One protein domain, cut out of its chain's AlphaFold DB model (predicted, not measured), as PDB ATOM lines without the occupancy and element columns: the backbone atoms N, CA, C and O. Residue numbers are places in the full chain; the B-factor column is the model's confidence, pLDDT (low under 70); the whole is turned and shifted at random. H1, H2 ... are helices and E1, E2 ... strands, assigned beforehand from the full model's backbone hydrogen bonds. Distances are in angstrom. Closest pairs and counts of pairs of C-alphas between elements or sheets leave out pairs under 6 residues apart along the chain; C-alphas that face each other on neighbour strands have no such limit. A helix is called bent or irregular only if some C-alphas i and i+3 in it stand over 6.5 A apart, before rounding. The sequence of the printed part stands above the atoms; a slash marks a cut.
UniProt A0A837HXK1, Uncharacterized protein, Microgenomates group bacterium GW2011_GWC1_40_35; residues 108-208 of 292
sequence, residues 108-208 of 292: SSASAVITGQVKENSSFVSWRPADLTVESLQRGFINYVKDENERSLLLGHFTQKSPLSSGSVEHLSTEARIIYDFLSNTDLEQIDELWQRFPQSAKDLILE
ATOM      1  N   SER A 108      82.570 -10.936  41.334       94.94
ATOM      2  CA  SER A 108      83.816 -10.172  41.348       94.94
ATOM      3  C   SER A 108      83.548  -8.669  41.272       94.94
ATOM      4  O   SER A 108      84.047  -7.905  42.101       94.94
ATOM      5  N   SER A 109      82.710  -8.248  40.321       94.44
ATOM      6  CA  SER A 109      82.315  -6.845  40.163       94.44
ATOM      7  C   SER A 109      81.581  -6.335  41.403       94.44
ATOM      8  O   SER A 109      81.863  -5.244  41.893       94.44
ATOM      9  N   ALA A 110      80.682  -7.147  41.962       94.81
ATOM     10  CA  ALA A 110      79.922  -6.785  43.144       94.81
ATOM     11  C   ALA A 110      80.806  -6.657  44.387       94.81
ATOM     12  O   ALA A 110      80.710  -5.676  45.122       94.81
ATOM     13  N   SER A 111      81.735  -7.593  44.569       95.62
ATOM     14  CA  SER A 111      82.738  -7.553  45.633       95.62
ATOM     15  C   SER A 111      83.594  -6.292  45.540       95.62
ATOM     16  O   SER A 111      83.848  -5.646  46.557       95.62
ATOM     17  N   ALA A 112      83.987  -5.891  44.327       96.25
ATOM     18  CA  ALA A 112      84.752  -4.668  44.111       96.25
ATOM     19  C   ALA A 112      83.974  -3.397  44.473       96.25
ATOM     20  O   ALA A 112      84.532  -2.487  45.082       96.25
ATOM     21  N   VAL A 113      82.683  -3.340  44.142       95.81
ATOM     22  CA  VAL A 113      81.811  -2.207  44.492       95.81
ATOM     23  C   VAL A 113      81.619  -2.096  46.002       95.81
ATOM     24  O   VAL A 113      81.721  -1.000  46.546       95.81
ATOM     25  N   ILE A 114      81.366  -3.217  46.676       96.00
ATOM     26  CA  ILE A 114      81.083  -3.252  48.115       96.00
ATOM     27  C   ILE A 114      82.339  -2.959  48.949       96.00
ATOM     28  O   ILE A 114      82.297  -2.171  49.890       96.00
ATOM     29  N   THR A 115      83.481  -3.537  48.581       96.50
ATOM     30  CA  THR A 115      84.736  -3.368  49.338       96.50
ATOM     31  C   THR A 115      85.534  -2.129  48.931       96.50
ATOM     32  O   THR A 115      86.424  -1.699  49.664       96.50
ATOM     33  N   GLY A 116      85.267  -1.561  47.750       96.31
ATOM     34  CA  GLY A 116      86.109  -0.522  47.153       96.31
ATOM     35  C   GLY A 116      87.516  -1.021  46.803       96.31
ATOM     36  O   GLY A 116      88.469  -0.233  46.775       96.31
ATOM     37  N   GLN A 117      87.674  -2.331  46.595       95.50
ATOM     38  CA  GLN A 117      88.952  -2.966  46.294       95.50
ATOM     39  C   GLN A 117      88.854  -3.860  45.066       95.50
ATOM     40  O   GLN A 117      87.928  -4.646  44.905       95.50
ATOM     41  N   VAL A 118      89.862  -3.777  44.207       94.12
ATOM     42  CA  VAL A 118      89.943  -4.564  42.978       94.12
ATOM     43  C   VAL A 118      91.236  -5.361  42.985       94.12
ATOM     44  O   VAL A 118      92.294  -4.843  43.338       94.12
ATOM     45  N   LYS A 119      91.163  -6.634  42.587       90.19
ATOM     46  CA  LYS A 119      92.347  -7.483  42.446       90.19
ATOM     47  C   LYS A 119      93.050  -7.197  41.121       90.19
ATOM     48  O   LYS A 119      92.629  -7.690  40.076       90.19
ATOM     49  N   GLU A 120      94.145  -6.453  41.181       87.94
ATOM     50  CA  GLU A 120      95.045  -6.226  40.054       87.94
ATOM     51  C   GLU A 120      96.280  -7.124  40.187       87.94
ATOM     52  O   GLU A 120      97.088  -6.999  41.110       87.94
ATOM     53  N   ASN A 121      96.455  -8.051  39.241       83.12
ATOM     54  CA  ASN A 121      97.511  -9.063  39.292       83.12
ATOM     55  C   ASN A 121      97.467  -9.872  40.608       83.12
ATOM     56  O   ASN A 121      96.540 -10.650  40.834       83.12
ATOM     57  N   SER A 122      98.476  -9.711  41.465       84.19
ATOM     58  CA  SER A 122      98.610 -10.391  42.755       84.19
ATOM     59  C   SER A 122      98.259  -9.510  43.959       84.19
ATOM     60  O   SER A 122      98.414  -9.966  45.086       84.19
ATOM     61  N   SER A 123      97.822  -8.262  43.756       89.56
ATOM     62  CA  SER A 123      97.559  -7.301  44.836       89.56
ATOM     63  C   SER A 123      96.167  -6.689  44.726       89.56
ATOM     64  O   SER A 123      95.629  -6.532  43.633       89.56
ATOM     65  N   PHE A 124      95.585  -6.331  45.868       92.44
ATOM     66  CA  PHE A 124      94.372  -5.525  45.895       92.44
ATOM     67  C   PHE A 124      94.738  -4.045  45.879       92.44
ATOM     68  O   PHE A 124      95.633  -3.605  46.604       92.44
ATOM     69  N   VAL A 125      94.055  -3.290  45.029       93.62
ATOM     70  CA  VAL A 125      94.198  -1.840  44.917       93.62
ATOM     71  C   VAL A 125      92.867  -1.172  45.223       93.62
ATOM     72  O   VAL A 125      91.803  -1.754  45.011       93.62
ATOM     73  N   SER A 126      92.924   0.061  45.723       95.00
ATOM     74  CA  SER A 126      91.716   0.843  45.965       95.00
ATOM     75  C   SER A 126      91.068   1.246  44.643       95.00
ATOM     76  O   SER A 126      91.734   1.750  43.738       95.00
ATOM     77  N   TRP A 127      89.757   1.062  44.563       95.12
ATOM     78  CA  TRP A 127      88.925   1.471  43.445       95.12
ATOM     79  C   TRP A 127      87.642   2.090  43.989       95.12
ATOM     80  O   TRP A 127      86.994   1.535  44.874       95.12
ATOM     81  N   ARG A 128      87.284   3.270  43.483       95.31
ATOM     82  CA  ARG A 128      86.108   3.998  43.955       95.31
ATOM     83  C   ARG A 128      84.975   3.855  42.938       95.31
ATOM     84  O   ARG A 128      85.068   4.492  41.886       95.31
ATOM     85  N   PRO A 129      83.913   3.087  43.240       94.56
ATOM     86  CA  PRO A 129      82.764   2.997  42.351       94.56
ATOM     87  C   PRO A 129      82.031   4.339  42.248       94.56
ATOM     88  O   PRO A 129      82.002   5.132  43.193       94.56
ATOM     89  N   ALA A 130      81.402   4.576  41.100       92.31
ATOM     90  CA  ALA A 130      80.444   5.655  40.913       92.31
ATOM     91  C   ALA A 130      79.174   5.398  41.737       92.31
ATOM     92  O   ALA A 130      78.728   4.256  41.852       92.31
ATOM     93  N   ASP A 131      78.535   6.468  42.220       91.50
ATOM     94  CA  ASP A 131      77.294   6.375  43.006       91.50
ATOM     95  C   ASP A 131      76.196   5.599  42.260       91.50
ATOM     96  O   ASP A 131      75.505   4.779  42.856       91.50
ATOM     97  N   LEU A 132      76.087   5.787  40.937       86.62
ATOM     98  CA  LEU A 132      75.120   5.054  40.117       86.62
ATOM     99  C   LEU A 132      75.387   3.540  40.111       86.62
ATOM    100  O   LEU A 132      74.440   2.757  40.124       86.62
ATOM    101  N   THR A 133      76.654   3.115  40.095       89.12
ATOM    102  CA  THR A 133      77.014   1.690  40.171       89.12
ATOM    103  C   THR A 133      76.656   1.111  41.529       89.12
ATOM    104  O   THR A 133      76.065   0.033  41.582       89.12
ATOM    105  N   VAL A 134      76.961   1.832  42.612       92.56
ATOM    106  CA  VAL A 134      76.586   1.425  43.974       92.56
ATOM    107  C   VAL A 134      75.068   1.266  44.073       92.56
ATOM    108  O   VAL A 134      74.591   0.211  44.488       92.56
ATOM    109  N   GLU A 135      74.305   2.265  43.626       90.44
ATOM    110  CA  GLU A 135      72.841   2.229  43.668       90.44
ATOM    111  C   GLU A 135      72.263   1.097  42.803       90.44
ATOM    112  O   GLU A 135      71.368   0.380  43.251       90.44
ATOM    113  N   SER A 136      72.780   0.902  41.583       87.50
ATOM    114  CA  SER A 136      72.314  -0.164  40.681       87.50
ATOM    115  C   SER A 136      72.546  -1.539  41.295       87.50
ATOM    116  O   SER A 136      71.637  -2.363  41.314       87.50
ATOM    117  N   LEU A 137      73.731  -1.769  41.862       90.62
ATOM    118  CA  LEU A 137      74.052  -3.018  42.539       90.62
ATOM    119  C   LEU A 137      73.153  -3.245  43.754       90.62
ATOM    120  O   LEU A 137      72.595  -4.330  43.907       90.62
ATOM    121  N   GLN A 138      72.979  -2.230  44.603       92.06
ATOM    122  CA  GLN A 138      72.120  -2.330  45.783       92.06
ATOM    123  C   GLN A 138      70.689  -2.685  45.384       92.06
ATOM    124  O   GLN A 138      70.136  -3.650  45.906       92.06
ATOM    125  N   ARG A 139      70.104  -1.965  44.418       90.38
ATOM    126  CA  ARG A 139      68.777  -2.288  43.867       90.38
ATOM    127  C   ARG A 139      68.727  -3.722  43.363       90.38
ATOM    128  O   ARG A 139      67.764  -4.425  43.645       90.38
ATOM    129  N   GLY A 140      69.780  -4.150  42.680       87.31
ATOM    130  CA  GLY A 140      69.898  -5.487  42.144       87.31
ATOM    131  C   GLY A 140      69.772  -6.581  43.192       87.31
ATOM    132  O   GLY A 140      68.855  -7.398  43.141       87.31
ATOM    133  N   PHE A 141      70.664  -6.565  44.176       90.06
ATOM    134  CA  PHE A 141      70.663  -7.554  45.250       90.06
ATOM    135  C   PHE A 141      69.412  -7.455  46.134       90.06
ATOM    136  O   PHE A 141      68.897  -8.476  46.581       90.06
ATOM    137  N   ILE A 142      68.873  -6.252  46.356       92.00
ATOM    138  CA  ILE A 142      67.647  -6.066  47.144       92.00
ATOM    139  C   ILE A 142      66.415  -6.599  46.402       92.00
ATOM    140  O   ILE A 142      65.530  -7.169  47.035       92.00
ATOM    141  N   ASN A 143      66.354  -6.487  45.072       88.06
ATOM    142  CA  ASN A 143      65.247  -7.025  44.275       88.06
ATOM    143  C   ASN A 143      65.139  -8.556  44.337       88.06
ATOM    144  O   ASN A 143      64.082  -9.092  44.009       88.06
ATOM    145  N   TYR A 144      66.195  -9.246  44.774       86.00
ATOM    146  CA  TYR A 144      66.159 -10.679  45.042       86.00
ATOM    147  C   TYR A 144      65.328 -11.032  46.293       86.00
ATOM    148  O   TYR A 144      64.776 -12.127  46.371       86.00
ATOM    149  N   VAL A 145      65.201 -10.111  47.258       90.25
ATOM    150  CA  VAL A 145      64.414 -10.321  48.485       90.25
ATOM    151  C   VAL A 145      62.931 -10.434  48.140       90.25
ATOM    152  O   VAL A 145      62.348  -9.517  47.552       90.25
ATOM    153  N   LYS A 146      62.315 -11.561  48.516       90.25
ATOM    154  CA  LYS A 146      60.931 -11.880  48.129       90.25
ATOM    155  C   LYS A 146      59.889 -11.099  48.912       90.25
ATOM    156  O   LYS A 146      58.850 -10.753  48.352       90.25
ATOM    157  N   ASP A 147      60.137 -10.863  50.198       93.38
ATOM    158  CA  ASP A 147      59.214 -10.098  51.029       93.38
ATOM    159  C   ASP A 147      59.239  -8.621  50.615       93.38
ATOM    160  O   ASP A 147      60.272  -7.950  50.654       93.38
ATOM    161  N   GLU A 148      58.085  -8.100  50.197       93.38
ATOM    162  CA  GLU A 148      57.995  -6.742  49.666       93.38
ATOM    163  C   GLU A 148      58.237  -5.663  50.727       93.38
ATOM    164  O   GLU A 148      58.738  -4.583  50.390       93.38
ATOM    165  N   ASN A 149      57.912  -5.939  51.994       93.69
ATOM    166  CA  ASN A 149      58.137  -5.007  53.095       93.69
ATOM    167  C   ASN A 149      59.628  -4.942  53.425       93.69
ATOM    168  O   ASN A 149      60.173  -3.844  53.533       93.69
ATOM    169  N   GLU A 150      60.302  -6.090  53.517       95.12
ATOM    170  CA  GLU A 150      61.751  -6.160  53.734       95.12
ATOM    171  C   GLU A 150      62.518  -5.548  52.561       95.12
ATOM    172  O   GLU A 150      63.428  -4.745  52.764       95.12
ATOM    173  N   ARG A 151      62.099  -5.830  51.324       93.56
ATOM    174  CA  ARG A 151      62.658  -5.197  50.125       93.56
ATOM    175  C   ARG A 151      62.520  -3.675  50.180       93.56
ATOM    176  O   ARG A 151      63.491  -2.958  49.946       93.56
ATOM    177  N   SER A 152      61.337  -3.164  50.527       92.81
ATOM    178  CA  SER A 152      61.089  -1.719  50.650       92.81
ATOM    179  C   SER A 152      61.923  -1.082  51.764       92.81
ATOM    180  O   SER A 152      62.472   0.007  51.587       92.81
ATOM    181  N   LEU A 153      62.058  -1.780  52.891       94.06
ATOM    182  CA  LEU A 153      62.871  -1.376  54.032       94.06
ATOM    183  C   LEU A 153      64.356  -1.253  53.647       94.06
ATOM    184  O   LEU A 153      64.980  -0.222  53.910       94.06
ATOM    185  N   LEU A 154      64.908  -2.265  52.972       94.94
ATOM    186  CA  LEU A 154      66.296  -2.263  52.505       94.94
ATOM    187  C   LEU A 154      66.534  -1.203  51.422       94.94
ATOM    188  O   LEU A 154      67.536  -0.491  51.482       94.94
ATOM    189  N   LEU A 155      65.607  -1.031  50.471       92.69
ATOM    190  CA  LEU A 155      65.693   0.041  49.471       92.69
ATOM    191  C   LEU A 155      65.727   1.418  50.142       92.69
ATOM    192  O   LEU A 155      66.573   2.244  49.791       92.69
ATOM    193  N   GLY A 156      64.850   1.664  51.118       92.25
ATOM    194  CA  GLY A 156      64.839   2.905  51.894       92.25
ATOM    195  C   GLY A 156      66.172   3.156  52.601       92.25
ATOM    196  O   GLY A 156      66.689   4.275  52.567       92.25
ATOM    197  N   HIS A 157      66.770   2.113  53.178       94.62
ATOM    198  CA  HIS A 157      68.062   2.212  53.850       94.62
ATOM    199  C   HIS A 157      69.217   2.524  52.888       94.62
ATOM    200  O   HIS A 157      69.909   3.526  53.063       94.62
ATOM    201  N   PHE A 158      69.402   1.703  51.855       93.19
ATOM    202  CA  PHE A 158      70.583   1.772  50.992       93.19
ATOM    203  C   PHE A 158      70.502   2.867  49.925       93.19
ATOM    204  O   PHE A 158      71.488   3.558  49.685       93.19
ATOM    205  N   THR A 159      69.328   3.083  49.324       86.50
ATOM    206  CA  THR A 159      69.181   4.034  48.202       86.50
ATOM    207  C   THR A 159      68.719   5.421  48.651       86.50
ATOM    208  O   THR A 159      69.126   6.429  48.080       86.50
ATOM    209  N   GLN A 160      67.901   5.497  49.707       84.81
ATOM    210  CA  GLN A 160      67.335   6.759  50.211       84.81
ATOM    211  C   GLN A 160      67.986   7.227  51.519       84.81
ATOM    212  O   GLN A 160      67.595   8.261  52.060       84.81
ATOM    213  N   LYS A 161      68.980   6.486  52.033       84.50
ATOM    214  CA  LYS A 161      69.699   6.778  53.286       84.50
ATOM    215  C   LYS A 161      68.772   6.933  54.494       84.50
ATOM    216  O   LYS A 161      69.064   7.692  55.420       84.50
ATOM    217  N   SER A 162      67.646   6.219  54.493       86.00
ATOM    218  CA  SER A 162      66.736   6.188  55.636       86.00
ATOM    219  C   SER A 162      67.379   5.396  56.782       86.00
ATOM    220  O   SER A 162      67.979   4.340  56.543       86.00
ATOM    221  N   PRO A 163      67.291   5.873  58.034       83.06
ATOM    222  CA  PRO A 163      67.855   5.152  59.163       83.06
ATOM    223  C   PRO A 163      67.125   3.820  59.348       83.06
ATOM    224  O   PRO A 163      65.897   3.775  59.412       83.06
ATOM    225  N   LEU A 164      67.898   2.742  59.453       84.62
ATOM    226  CA  LEU A 164      67.389   1.414  59.762       84.62
ATOM    227  C   LEU A 164      67.671   1.125  61.236       84.62
ATOM    228  O   LEU A 164      68.822   1.167  61.668       84.62
ATOM    229  N   SER A 165      66.622   0.899  62.030       80.44
ATOM    230  CA  SER A 165      66.800   0.631  63.460       80.44
ATOM    231  C   SER A 165      67.416  -0.754  63.674       80.44
ATOM    232  O   SER A 165      67.104  -1.683  62.929       80.44
ATOM    233  N   SER A 166      68.248  -0.925  64.706       73.31
ATOM    234  CA  SER A 166      68.846  -2.231  65.030       73.31
ATOM    235  C   SER A 166      67.781  -3.314  65.238       73.31
ATOM    236  O   SER A 166      67.928  -4.421  64.731       73.31
ATOM    237  N   GLY A 167      66.653  -2.960  65.866       75.38
ATOM    238  CA  GLY A 167      65.508  -3.861  66.009       75.38
ATOM    239  C   GLY A 167      64.908  -4.280  64.664       75.38
ATOM    240  O   GLY A 167      64.521  -5.427  64.508       75.38
ATOM    241  N   SER A 168      64.888  -3.409  63.653       79.38
ATOM    242  CA  SER A 168      64.425  -3.778  62.307       79.38
ATOM    243  C   SER A 168      65.352  -4.789  61.626       79.38
ATOM    244  O   SER A 168      64.863  -5.671  60.932       79.38
ATOM    245  N   VAL A 169      66.668  -4.695  61.847       83.69
ATOM    246  CA  VAL A 169      67.663  -5.632  61.284       83.69
ATOM    247  C   VAL A 169      67.579  -7.016  61.938       83.69
ATOM    248  O   VAL A 169      67.792  -8.031  61.278       83.69
ATOM    249  N   GLU A 170      67.266  -7.075  63.235       85.25
ATOM    250  CA  GLU A 170      67.112  -8.333  63.985       85.25
ATOM    251  C   GLU A 170      65.899  -9.159  63.545       85.25
ATOM    252  O   GLU A 170      65.923 -10.381  63.663       85.25
ATOM    253  N   HIS A 171      64.860  -8.504  63.024       90.62
ATOM    254  CA  HIS A 171      63.630  -9.160  62.572       90.62
ATOM    255  C   HIS A 171      63.630  -9.484  61.073       90.62
ATOM    256  O   HIS A 171      62.625  -9.989  60.578       90.62
ATOM    257  N   LEU A 172      64.730  -9.204  60.360       94.38
ATOM    258  CA  LEU A 172      64.867  -9.601  58.963       94.38
ATOM    259  C   LEU A 172      64.835 -11.125  58.838       94.38
ATOM    260  O   LEU A 172      65.468 -11.852  59.610       94.38
ATOM    261  N   SER A 173      64.157 -11.602  57.804       94.69
ATOM    262  CA  SER A 173      64.258 -12.970  57.329       94.69
ATOM    263  C   SER A 173      65.714 -13.323  57.017       94.69
ATOM    264  O   SER A 173      66.549 -12.460  56.733       94.69
ATOM    265  N   THR A 174      66.037 -14.618  57.019       93.12
ATOM    266  CA  THR A 174      67.383 -15.094  56.668       93.12
ATOM    267  C   THR A 174      67.829 -14.569  55.298       93.12
ATOM    268  O   THR A 174      68.974 -14.153  55.152       93.12
ATOM    269  N   GLU A 175      66.924 -14.549  54.312       91.69
ATOM    270  CA  GLU A 175      67.189 -14.054  52.953       91.69
ATOM    271  C   GLU A 175      67.544 -12.561  52.966       91.69
ATOM    272  O   GLU A 175      68.626 -12.184  52.512       91.69
ATOM    273  N   ALA A 176      66.689 -11.721  53.556       94.56
ATOM    274  CA  ALA A 176      66.932 -10.284  53.645       94.56
ATOM    275  C   ALA A 176      68.182  -9.956  54.472       94.56
ATOM    276  O   ALA A 176      68.926  -9.032  54.136       94.56
ATOM    277  N   ARG A 177      68.460 -10.738  55.523       95.31
ATOM    278  CA  ARG A 177      69.645 -10.560  56.364       95.31
ATOM    279  C   ARG A 177      70.942 -10.845  55.611       95.31
ATOM    280  O   ARG A 177      71.899 -10.100  55.782       95.31
ATOM    281  N   ILE A 178      70.978 -11.876  54.767       95.00
ATOM    282  CA  ILE A 178      72.152 -12.177  53.930       95.00
ATOM    283  C   ILE A 178      72.444 -11.019  52.970       95.00
ATOM    284  O   ILE A 178      73.592 -10.589  52.860       95.00
ATOM    285  N   ILE A 179      71.407 -10.485  52.317       94.75
ATOM    286  CA  ILE A 179      71.545  -9.336  51.415       94.75
ATOM    287  C   ILE A 179      72.006  -8.091  52.179       94.75
ATOM    288  O   ILE A 179      72.924  -7.406  51.732       94.75
ATOM    289  N   TYR A 180      71.418  -7.815  53.345       95.69
ATOM    290  CA  TYR A 180      71.828  -6.705  54.204       95.69
ATOM    291  C   TYR A 180      73.298  -6.807  54.628       95.69
ATOM    292  O   TYR A 180      74.035  -5.828  54.496       95.69
ATOM    293  N   ASP A 181      73.727  -7.977  55.112       95.69
ATOM    294  CA  ASP A 181      75.098  -8.206  55.571       95.69
ATOM    295  C   ASP A 181      76.094  -8.023  54.415       95.69
ATOM    296  O   ASP A 181      77.119  -7.369  54.589       95.69
ATOM    297  N   PHE A 182      75.774  -8.529  53.217       96.56
ATOM    298  CA  PHE A 182      76.609  -8.336  52.032       96.56
ATOM    299  C   PHE A 182      76.714  -6.866  51.622       96.56
ATOM    300  O   PHE A 182      77.815  -6.360  51.443       96.56
ATOM    301  N   LEU A 183      75.586  -6.160  51.510       95.56
ATOM    302  CA  LEU A 183      75.575  -4.760  51.077       95.56
ATOM    303  C   LEU A 183      76.172  -3.793  52.111       95.56
ATOM    304  O   LEU A 183      76.574  -2.689  51.749       95.56
ATOM    305  N   SER A 184      76.223  -4.194  53.384       95.38
ATOM    306  CA  SER A 184      76.845  -3.422  54.470       95.38
ATOM    307  C   SER A 184      78.330  -3.740  54.660       95.38
ATOM    308  O   SER A 184      79.000  -3.078  55.455       95.38
ATOM    309  N   ASN A 185      78.845  -4.764  53.979       96.38
ATOM    310  CA  ASN A 185      80.222  -5.200  54.137       96.38
ATOM    311  C   ASN A 185      81.204  -4.191  53.521       96.38
ATOM    312  O   ASN A 185      80.923  -3.547  52.521       96.38
ATOM    313  N   THR A 186      82.397  -4.089  54.102       95.19
ATOM    314  CA  THR A 186      83.549  -3.395  53.490       95.19
ATOM    315  C   THR A 186      84.832  -4.220  53.592       95.19
ATOM    316  O   THR A 186      85.867  -3.834  53.051       95.19
ATOM    317  N   ASP A 187      84.762  -5.370  54.266       95.56
ATOM    318  CA  ASP A 187      85.885  -6.247  54.539       95.56
ATOM    319  C   ASP A 187      86.009  -7.306  53.443       95.56
ATOM    320  O   ASP A 187      85.124  -8.137  53.225       95.56
ATOM    321  N   LEU A 188      87.132  -7.266  52.736       93.00
ATOM    322  CA  LEU A 188      87.432  -8.186  51.654       93.00
ATOM    323  C   LEU A 188      87.571  -9.636  52.142       93.00
ATOM    324  O   LEU A 188      87.224 -10.552  51.400       93.00
ATOM    325  N   GLU A 189      88.031  -9.856  53.377       94.38
ATOM    326  CA  GLU A 189      88.239 -11.204  53.925       94.38
ATOM    327  C   GLU A 189      86.913 -11.937  54.183       94.38
ATOM    328  O   GLU A 189      86.867 -13.166  54.167       94.38
ATOM    329  N   GLN A 190      85.812 -11.196  54.345       96.19
ATOM    330  CA  GLN A 190      84.478 -11.749  54.602       96.19
ATOM    331  C   GLN A 190      83.697 -12.097  53.328       96.19
ATOM    332  O   GLN A 190      82.653 -12.744  53.408       96.19
ATOM    333  N   ILE A 191      84.172 -11.695  52.142       94.62
ATOM    334  CA  ILE A 191      83.438 -11.878  50.878       94.62
ATOM    335  C   ILE A 191      83.158 -13.355  50.581       94.62
ATOM    336  O   ILE A 191      82.039 -13.696  50.196       94.62
ATOM    337  N   ASP A 192      84.133 -14.238  50.799       94.19
ATOM    338  CA  ASP A 192      83.962 -15.668  50.524       94.19
ATOM    339  C   ASP A 192      82.953 -16.314  51.486       94.19
ATOM    340  O   ASP A 192      82.126 -17.126  51.067       94.19
ATOM    341  N   GLU A 193      82.962 -15.928  52.766       96.12
ATOM    342  CA  GLU A 193      81.977 -16.398  53.746       96.12
ATOM    343  C   GLU A 193      80.568 -15.900  53.398       96.12
ATOM    344  O   GLU A 193      79.607 -16.677  53.405       96.12
ATOM    345  N   LEU A 194      80.446 -14.618  53.039       95.94
ATOM    346  CA  LEU A 194      79.189 -14.029  52.588       95.94
ATOM    347  C   LEU A 194      78.657 -14.782  51.373       95.94
ATOM    348  O   LEU A 194      77.499 -15.196  51.397       95.94
ATOM    349  N   TRP A 195      79.501 -15.057  50.372       95.12
ATOM    350  CA  TRP A 195      79.122 -15.874  49.222       95.12
ATOM    351  C   TRP A 195      78.557 -17.224  49.657       95.12
ATOM    352  O   TRP A 195      77.485 -17.606  49.202       95.12
ATOM    353  N   GLN A 196      79.205 -17.943  50.580       95.75
ATOM    354  CA  GLN A 196      78.709 -19.255  51.011       95.75
ATOM    355  C   GLN A 196      77.294 -19.204  51.591       95.75
ATOM    356  O   GLN A 196      76.513 -20.123  51.340       95.75
ATOM    357  N   ARG A 197      76.931 -18.111  52.268       94.81
ATOM    358  CA  ARG A 197      75.608 -17.917  52.871       94.81
ATOM    359  C   ARG A 197      74.502 -17.618  51.855       94.81
ATOM    360  O   ARG A 197      73.340 -17.831  52.189       94.81
ATOM    361  N   PHE A 198      74.821 -17.151  50.643       92.69
ATOM    362  CA  PHE A 198      73.803 -16.838  49.631       92.69
ATOM    363  C   PHE A 198      72.942 -18.061  49.272       92.69
ATOM    364  O   PHE A 198      73.483 -19.166  49.124       92.69
ATOM    365  N   PRO A 199      71.621 -17.881  49.067       90.12
ATOM    366  CA  PRO A 199      70.758 -18.938  48.551       90.12
ATOM    367  C   PRO A 199      71.277 -19.482  47.216       90.12
ATOM    368  O   PRO A 199      71.730 -18.715  46.366       90.12
ATOM    369  N   GLN A 200      71.172 -20.797  47.003       91.12
ATOM    370  CA  GLN A 200      71.705 -21.430  45.793       91.12
ATOM    371  C   GLN A 200      71.110 -20.832  44.513       91.12
ATOM    372  O   GLN A 200      71.853 -20.536  43.593       91.12
ATOM    373  N   SER A 201      69.810 -20.531  44.486       88.06
ATOM    374  CA  SER A 201      69.188 -19.908  43.313       88.06
ATOM    375  C   SER A 201      69.686 -18.485  43.029       88.06
ATOM    376  O   SER A 201      69.661 -18.061  41.879       88.06
ATOM    377  N   ALA A 202      70.159 -17.740  44.038       87.44
ATOM    378  CA  ALA A 202      70.823 -16.451  43.819       87.44
ATOM    379  C   ALA A 202      72.192 -16.656  43.165       87.44
ATOM    380  O   ALA A 202      72.548 -15.953  42.220       87.44
ATOM    381  N   LYS A 203      72.948 -17.643  43.666       92.25
ATOM    382  CA  LYS A 203      74.249 -18.017  43.108       92.25
ATOM    383  C   LYS A 203      74.101 -18.474  41.666       92.25
ATOM    384  O   LYS A 203      74.825 -17.976  40.818       92.25
ATOM    385  N   ASP A 204      73.144 -19.352  41.390       91.12
ATOM    386  CA  ASP A 204      72.878 -19.876  40.050       91.12
ATOM    387  C   ASP A 204      72.573 -18.742  39.066       91.12
ATOM    388  O   ASP A 204      73.119 -18.730  37.972       91.12
ATOM    389  N   LEU A 205      71.787 -17.744  39.479       88.25
ATOM    390  CA  LEU A 205      71.477 -16.571  38.659       88.25
ATOM    391  C   LEU A 205      72.706 -15.687  38.395       88.25
ATOM    392  O   LEU A 205      72.941 -15.267  37.265       88.25
ATOM    393  N   ILE A 206      73.510 -15.419  39.428       91.19
ATOM    394  CA  ILE A 206      74.774 -14.674  39.303       91.19
ATOM    395  C   ILE A 206      75.734 -15.407  38.364       91.19
ATOM    396  O   ILE A 206      76.371 -14.778  37.520       91.19
ATOM    397  N   LEU A 207      75.830 -16.729  38.502       92.94
ATOM    398  CA  LEU A 207      76.670 -17.579  37.670       92.94
ATOM    399  C   LEU A 207      76.150 -17.622  36.231       92.94
ATOM    400  O   LEU A 207      76.944 -17.434  35.320       92.94
ATOM    401  N   GLU A 208      74.847 -17.789  36.009       90.62
ATOM    402  CA  GLU A 208      74.241 -17.816  34.673       90.62
ATOM    403  C   GLU A 208      74.483 -16.512  33.901       90.62
ATOM    404  O   GLU A 208      74.719 -16.534  32.693       90.62
TER     405      GLU A 208
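AT A GLANCE: This is residues 108 to 208 of the 292 residues of an uncharacterized protein of Microgenomates group bacterium GW2011_GWC1_40_35 (UniProt A0A837HXK1). Three helices, H2, H3 and H5, form a small bundle in a triangle; H6 folds back beside H5, and H1 crosses near H2 at the bundle's side toward the strand hairpin E1 E2, which lies at one end of the longest axis. H7 and short H4 touch no helix. The printed part has 101 residues, mostly helix, in the order H1 E1 E2 H2 H3 H4 H5 H6 H7, with two antiparallel strands. It is compact, with a radius of gyration of the C-alphas of 13.7 A and spans of 42 by 29 by 23 A.

IN THESE COORDINATES: Find C-alpha 108 at (83.816, -10.172, 41.348), where H1, residues 108 to 115, begins. E1 is 117 to 120 and E2 123 to 126. H2, 131 to 143, runs 18.1 A; H3, 148 to 158, runs 15.3 A. Then come H4, 166 to 170, H5, 174 to 183, 14.3 A, H6, 188 to 197, 15.4 A, and H7, 200 to 208, ending at C-alpha 208 (74.241, -17.816, 34.673). H6 is irregular: C-alphas 189 and 192 are 7.1 A apart.

HOW THE PARTS SIT: Look at H2 and H3, a helical hairpin touching closest at C-alphas 142 and 151, 5.9 A. H2, with residues 138 to 142 alone, touches H5 at a shallow tilt of 10 degrees, opposite ways, closest at C-alphas 141 and 179, 6.5 A. H5 and H6 form another helical hairpin, closest at C-alphas 182 and 194, 6.3 A. In the hairpin E1 E2, N 118 and O 125 are 2.9 A apart, within hydrogen-bond range. Every O i to N i+4 pair is within range in H1, H2, H3, H4, H5 and H7; H6 has 4 of 6.

THE WHOLE: The farthest C-alphas, Ser 122 and Asn 149, are 42.1 A apart. The printed part has no cut and no long link, and no printed residue is under pLDDT 70.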